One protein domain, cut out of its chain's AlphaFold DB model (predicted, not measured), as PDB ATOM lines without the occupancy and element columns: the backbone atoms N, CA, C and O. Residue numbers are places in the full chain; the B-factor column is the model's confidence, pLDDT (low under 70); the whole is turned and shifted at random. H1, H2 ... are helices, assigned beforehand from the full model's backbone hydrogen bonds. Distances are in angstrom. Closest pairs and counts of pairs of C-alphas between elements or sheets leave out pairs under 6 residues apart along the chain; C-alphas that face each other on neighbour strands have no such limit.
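What this domain is: This is residues 6 to 53 of the 76 residues of the protein "Ribonuc_red_lgN domain-containing protein" of Streptomyces clavuligerus (UniProt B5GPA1). What does this domain look like? It is a small helical hairpin, in which the long helix H2 folds back steeply tilted on the shorter H1, and the short helix H3 packs crosswise on H1. H2 and H3 both meet H1 but not each other. What is it made of? The printed part has 48 residues with three named helices, H1, H2 and H3 in that order, and no named strand, and its class is all helix. How large is it? It is compact and rounded, with a radius of gyration of the C-alphas of 10.0 A and spans of 26 by 26 by 16 A.

Where its parts are: Where is the first helix? H1 is residues 6 to 14, 12.3 A from first to last C-alpha, and C-alpha 6 is at (-20.261, 10.009, -33.165). Where are the others? H2 is residues 22 to 36, 20.9 A long from C-alpha 22 at (-8.885, 25.605, -42.555). H3 is residues 44 to 49, 8.3 A long, and C-alpha 49 is at (-27.913, 12.191, -46.605).

How they stand to each other: How does H1 stand to H2? They form a helical hairpin and touch, opposite ways at a steep tilt of 39 degrees. Their closest C-alphas, those of Ala 13 and Asp 28, are 5.1 A apart. How does H3 stand to the others? H3 touches H1 about perpendicular, at 86 degrees, and their closest C-alphas, those of Gly 12 and Leu 47, are 5.7 A apart. H2 and H3 are apart. What do the backbones show? In H1, H2 and H3 every O i to N i+4 pair is within hydrogen-bond range.

The domain as a whole: How far does it reach? The two C-alphas farthest apart, those of Glu 22 and Ser 44, are 27.3 A apart. Is it cut, and are its links long? The printed part has no cut, and the links H1 to H2 and H2 to H3 are short, with 7 residues each. How confident is the model? The mean pLDDT of the printed part is 95.6, and no printed residue is under 70.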
ATOM      1  N   GLN A   6     -21.274   8.964 -32.990       97.00
ATOM      2  CA  GLN A   6     -20.261  10.009 -33.165       97.00
ATOM      3  C   GLN A   6     -19.757  10.074 -34.611       97.00
ATOM      4  O   GLN A   6     -19.663  11.165 -35.167       97.00
ATOM      5  N   HIS A   7     -19.514   8.927 -35.259       96.81
ATOM      6  CA  HIS A   7     -19.156   8.900 -36.684       96.81
ATOM      7  C   HIS A   7     -20.290   9.430 -37.566       96.81
ATOM      8  O   HIS A   7     -20.036  10.193 -38.493       96.81
ATOM      9  N   PHE A   8     -21.536   9.096 -37.232       96.38
ATOM     10  CA  PHE A   8     -22.722   9.605 -37.915       96.38
ATOM     11  C   PHE A   8     -22.803  11.138 -37.862       96.38
ATOM     12  O   PHE A   8     -23.009  11.783 -38.886       96.38
ATOM     13  N   MET A   9     -22.583  11.738 -36.686       97.25
ATOM     14  CA  MET A   9     -22.569  13.197 -36.534       97.25
ATOM     15  C   MET A   9     -21.356  13.845 -37.205       97.25
ATOM     16  O   MET A   9     -21.491  14.923 -37.774       97.25
ATOM     17  N   LEU A  10     -20.183  13.208 -37.167       96.81
ATOM     18  CA  LEU A  10     -18.986  13.719 -37.836       96.81
ATOM     19  C   LEU A  10     -19.164  13.739 -39.360       96.81
ATOM     20  O   LEU A  10     -18.924  14.770 -39.977       96.81
ATOM     21  N   ARG A  11     -19.679  12.653 -39.957       96.38
ATOM     22  CA  ARG A  11     -20.080  12.637 -41.374       96.38
ATOM     23  C   ARG A  11     -21.135  13.704 -41.662       96.38
ATOM     24  O   ARG A  11     -21.078  14.357 -42.697       96.38
ATOM     25  N   GLY A  12     -22.084  13.871 -40.741       95.69
ATOM     26  CA  GLY A  12     -23.080  14.939 -40.751       95.69
ATOM     27  C   GLY A  12     -22.474  16.329 -40.931       95.69
ATOM     28  O   GLY A  12     -22.929  17.098 -41.772       95.69
ATOM     29  N   ALA A  13     -21.441  16.625 -40.140       96.75
ATOM     30  CA  ALA A  13     -20.758  17.909 -40.141       96.75
ATOM     31  C   ALA A  13     -19.921  18.094 -41.411       96.75
ATOM     32  O   ALA A  13     -20.206  19.001 -42.177       96.75
ATOM     33  N   CYS A  14     -18.993  17.176 -41.696       95.31
ATOM     34  CA  CYS A  14     -18.120  17.280 -42.870       95.31
ATOM     35  C   CYS A  14     -18.880  17.217 -44.198       95.31
ATOM     36  O   CYS A  14     -18.456  17.774 -45.200       95.31
ATOM     37  N   GLY A  15     -20.036  16.549 -44.231       94.81
ATOM     38  CA  GLY A  15     -20.894  16.506 -45.412       94.81
ATOM     39  C   GLY A  15     -21.572  17.837 -45.754       94.81
ATOM     40  O   GLY A  15     -22.258  17.896 -46.775       94.81
ATOM     41  N   LEU A  16     -21.435  18.852 -44.896       93.62
ATOM     42  CA  LEU A  16     -21.909  20.224 -45.084       93.62
ATOM     43  C   LEU A  16     -20.767  21.219 -45.349       93.62
ATOM     44  O   LEU A  16     -21.068  22.388 -45.597       93.62
ATOM     45  N   ALA A  17     -19.507  20.773 -45.311       90.94
ATOM     46  CA  ALA A  17     -18.346  21.601 -45.610       90.94
ATOM     47  C   ALA A  17     -18.457  22.203 -47.016       90.94
ATOM     48  O   ALA A  17     -18.806  21.515 -47.978       90.94
ATOM     49  N   GLU A  18     -18.166  23.497 -47.131       83.94
ATOM     50  CA  GLU A  18     -18.197  24.210 -48.411       83.94
ATOM     51  C   GLU A  18     -16.966  23.886 -49.272       83.94
ATOM     52  O   GLU A  18     -17.071  23.760 -50.494       83.94
ATOM     53  N   ASP A  19     -15.806  23.738 -48.629       91.50
ATOM     54  CA  ASP A  19     -14.500  23.522 -49.246       91.50
ATOM     55  C   ASP A  19     -13.528  22.810 -48.276       91.50
ATOM     56  O   ASP A  19     -13.885  22.485 -47.145       91.50
ATOM     57  N   ASP A  20     -12.290  22.574 -48.722       92.44
ATOM     58  CA  ASP A  20     -11.226  21.928 -47.934       92.44
ATOM     59  C   ASP A  20     -10.303  22.948 -47.224       92.44
ATOM     60  O   ASP A  20      -9.110  22.701 -47.027       92.44
ATOM     61  N   THR A  21     -10.804  24.142 -46.885       95.75
ATOM     62  CA  THR A  21      -9.999  25.174 -46.209       95.75
ATOM     63  C   THR A  21      -9.946  24.980 -44.692       95.75
ATOM     64  O   THR A  21     -10.823  24.365 -44.089       95.75
ATOM     65  N   GLU A  22      -8.948  25.579 -44.029       95.50
ATOM     66  CA  GLU A  22      -8.885  25.605 -42.555       95.50
ATOM     67  C   GLU A  22     -10.144  26.226 -41.929       95.50
ATOM     68  O   GLU A  22     -10.618  25.762 -40.894       95.50
ATOM     69  N   ARG A  23     -10.741  27.223 -42.598       95.31
ATOM     70  CA  ARG A  23     -12.010  27.826 -42.175       95.31
ATOM     71  C   ARG A  23     -13.147  26.801 -42.182       95.31
ATOM     72  O   ARG A  23     -13.888  26.726 -41.206       95.31
ATOM     73  N   ALA A  24     -13.288  26.025 -43.257       95.19
ATOM     74  CA  ALA A  24     -14.321  24.995 -43.340       95.19
ATOM     75  C   ALA A  24     -14.114  23.903 -42.282       95.19
ATOM     76  O   ALA A  24     -15.073  23.500 -41.626       95.19
ATOM     77  N   LEU A  25     -12.864  23.506 -42.015       95.69
ATOM     78  CA  LEU A  25     -12.546  22.570 -40.930       95.69
ATOM     79  C   LEU A  25     -12.985  23.098 -39.552       95.69
ATOM     80  O   LEU A  25     -13.527  22.341 -38.738       95.69
ATOM     81  N   ASP A  26     -12.789  24.389 -39.281       96.50
ATOM     82  CA  ASP A  26     -13.235  25.022 -38.036       96.50
ATOM     83  C   ASP A  26     -14.769  25.062 -37.915       96.50
ATOM     84  O   ASP A  26     -15.321  24.802 -36.834       96.50
ATOM     85  N   GLU A  27     -15.464  25.356 -39.016       96.06
ATOM     86  CA  GLU A  27     -16.927  25.364 -39.108       96.06
ATOM     87  C   GLU A  27     -17.518  23.960 -38.903       96.06
ATOM     88  O   GLU A  27     -18.419  23.783 -38.072       96.06
ATOM     89  N   ASP A  28     -16.952  22.943 -39.552       96.19
ATOM     90  CA  ASP A  28     -17.313  21.534 -39.383       96.19
ATOM     91  C   ASP A  28     -17.127  21.079 -37.938       96.19
ATOM     92  O   ASP A  28     -18.023  20.487 -37.324       96.19
ATOM     93  N   ALA A  29     -15.973  21.394 -37.345       97.25
ATOM     94  CA  ALA A  29     -15.691  21.056 -35.960       97.25
ATOM     95  C   ALA A  29     -16.683  21.746 -35.009       97.25
ATOM     96  O   ALA A  29     -17.115  21.156 -34.010       97.25
ATOM     97  N   ALA A  30     -17.081  22.988 -35.302       97.62
ATOM     98  CA  ALA A  30     -18.103  23.693 -34.539       97.62
ATOM     99  C   ALA A  30     -19.479  23.027 -34.671       97.62
ATOM    100  O   ALA A  30     -20.158  22.835 -33.655       97.62
ATOM    101  N   LEU A  31     -19.871  22.629 -35.879       97.19
ATOM    102  CA  LEU A  31     -21.137  21.953 -36.139       97.19
ATOM    103  C   LEU A  31     -21.193  20.572 -35.469       97.19
ATOM    104  O   LEU A  31     -22.160  20.271 -34.765       97.19
ATOM    105  N   TYR A  32     -20.126  19.777 -35.578       97.94
ATOM    106  CA  TYR A  32     -19.982  18.502 -34.873       97.94
ATOM    107  C   TYR A  32     -20.132  18.669 -33.355       97.94
ATOM    108  O   TYR A  32     -20.882  17.926 -32.713       97.94
ATOM    109  N   ARG A  33     -19.488  19.683 -32.755       98.38
ATOM    110  CA  ARG A  33     -19.630  19.978 -31.317       98.38
ATOM    111  C   ARG A  33     -21.068  20.330 -30.926       98.38
ATOM    112  O   ARG A  33     -21.495  19.968 -29.830       98.38
ATOM    113  N   ARG A  34     -21.825  21.024 -31.785       98.06
ATOM    114  CA  ARG A  34     -23.242  21.330 -31.516       98.06
ATOM    115  C   ARG A  34     -24.125  20.088 -31.605       98.06
ATOM    116  O   ARG A  34     -24.950  19.893 -30.714       98.06
ATOM    117  N   MET A  35     -23.924  19.244 -32.617       97.62
ATOM    118  CA  MET A  35     -24.694  18.007 -32.789       97.62
ATOM    119  C   MET A  35     -24.392  16.973 -31.700       97.62
ATOM    120  O   MET A  35     -25.318  16.431 -31.106       97.62
ATOM    121  N   SER A  36     -23.116  16.754 -31.363       97.62
ATOM    122  CA  SER A  36     -22.691  15.799 -30.317       97.62
ATOM    123  C   SER A  36     -23.183  16.156 -28.916       97.62
ATOM    124  O   SER A  36     -23.369  15.269 -28.086       97.62
ATOM    125  N   ARG A  37     -23.444  17.443 -28.663       97.88
ATOM    126  CA  ARG A  37     -24.067  17.941 -27.426       97.88
ATOM    127  C   ARG A  37     -25.580  18.139 -27.541       97.88
ATOM    128  O   ARG A  37     -26.188  18.635 -26.601       97.88
ATOM    129  N   LEU A  38     -26.176  17.773 -28.679       97.12
ATOM    130  CA  LEU A  38     -27.603  17.916 -28.985       97.12
ATOM    131  C   LEU A  38     -28.137  19.354 -28.863       97.12
ATOM    132  O   LEU A  38     -29.334  19.566 -28.693       97.12
ATOM    133  N   TYR A  39     -27.266  20.356 -28.993       98.19
ATOM    134  CA  TYR A  39     -27.678  21.762 -29.011       98.19
ATOM    135  C   TYR A  39     -28.328  22.168 -30.334       98.19
ATOM    136  O   TYR A  39     -29.035  23.169 -30.396       98.19
ATOM    137  N   TYR A  40     -28.066  21.415 -31.398       96.81
ATOM    138  CA  TYR A  40     -28.677  21.597 -32.704       96.81
ATOM    139  C   TYR A  40     -28.649  20.274 -33.461       96.81
ATOM    140  O   TYR A  40     -27.644  19.566 -33.422       96.81
ATOM    141  N   LEU A  41     -29.729  19.970 -34.178       96.56
ATOM    142  CA  LEU A  41     -29.776  18.889 -35.151       96.56
ATOM    143  C   LEU A  41     -30.347  19.440 -36.463       96.56
ATOM    144  O   LEU A  41     -31.380  20.113 -36.431       96.56
ATOM    145  N   PRO A  42     -29.702  19.159 -37.606       95.31
ATOM    146  CA  PRO A  42     -30.272  19.459 -38.909       95.31
ATOM    147  C   PRO A  42     -31.581  18.702 -39.159       95.31
ATOM    148  O   PRO A  42     -31.933  17.757 -38.449       95.31
ATOM    149  N   SER A  43     -32.279  19.078 -40.233       96.44
ATOM    150  CA  SER A  43     -33.435  18.318 -40.715       96.44
ATOM    151  C   SER A  43     -33.065  16.852 -40.990       96.44
ATOM    152  O   SER A  43     -31.919  16.550 -41.327       96.44
ATOM    153  N   SER A  44     -34.028  15.930 -40.900       95.56
ATOM    154  CA  SER A  44     -33.789  14.512 -41.200       95.56
ATOM    155  C   SER A  44     -33.088  14.273 -42.551       95.56
ATOM    156  O   SER A  44     -32.072  13.584 -42.543       95.56
ATOM    157  N   PRO A  45     -33.525  14.836 -43.700       96.50
ATOM    158  CA  PRO A  45     -32.832  14.595 -44.970       96.50
ATOM    159  C   PRO A  45     -31.397  15.126 -44.972       96.50
ATOM    160  O   PRO A  45     -30.515  14.474 -45.518       96.50
ATOM    161  N   THR A  46     -31.132  16.257 -44.314       96.19
ATOM    162  CA  THR A  46     -29.761  16.740 -44.106       96.19
ATOM    163  C   THR A  46     -28.945  15.724 -43.310       96.19
ATOM    164  O   THR A  46     -27.910  15.272 -43.780       96.19
ATOM    165  N   LEU A  47     -29.444  15.321 -42.142       94.94
ATOM    166  CA  LEU A  47     -28.742  14.465 -41.191       94.94
ATOM    167  C   LEU A  47     -28.467  13.054 -41.741       94.94
ATOM    168  O   LEU A  47     -27.429  12.459 -41.455       94.94
ATOM    169  N   PHE A  48     -29.384  12.508 -42.541       94.81
ATOM    170  CA  PHE A  48     -29.215  11.186 -43.141       94.81
ATOM    171  C   PHE A  48     -28.347  11.212 -44.402       94.81
ATOM    172  O   PHE A  48     -27.536  10.303 -44.578       94.81
ATOM    173  N   ASN A  49     -28.480  12.234 -45.254       96.00
ATOM    174  CA  ASN A  49     -27.913  12.191 -46.605       96.00
ATOM    175  C   ASN A  49     -26.617  12.999 -46.777       96.00
ATOM    176  O   ASN A  49     -25.928  12.793 -47.776       96.00
ATOM    177  N   SER A  50     -26.250  13.881 -45.840       95.69
ATOM    178  CA  SER A  50     -24.984  14.631 -45.888       95.69
ATOM    179  C   SER A  50     -23.771  13.695 -45.948       95.69
ATOM    180  O   SER A  50     -23.693  12.711 -45.205       95.69
ATOM    181  N   GLY A  51     -22.804  14.000 -46.813       92.56
ATOM    182  CA  GLY A  51     -21.590  13.187 -46.957       92.56
ATOM    183  C   GLY A  51     -21.820  11.822 -47.621       92.56
ATOM    184  O   GLY A  51     -20.965  10.945 -47.529       92.56
ATOM    185  N   THR A  52     -22.968  11.616 -48.277       93.94
ATOM    186  CA  THR A  52     -23.224  10.439 -49.123       93.94
ATOM    187  C   THR A  52     -23.035  10.786 -50.604       93.94
ATOM    188  O   THR A  52     -22.927  11.949 -50.981       93.94
ATOM    189  N   ARG A  53     -23.013   9.781 -51.492       91.56
ATOM    190  CA  ARG A  53     -22.867  10.008 -52.945       91.56
ATOM    191  C   ARG A  53     -24.044  10.786 -53.562       91.56
ATOM    192  O   ARG A  53     -23.862  11.431 -54.590       91.56
TER     193      ARG A  53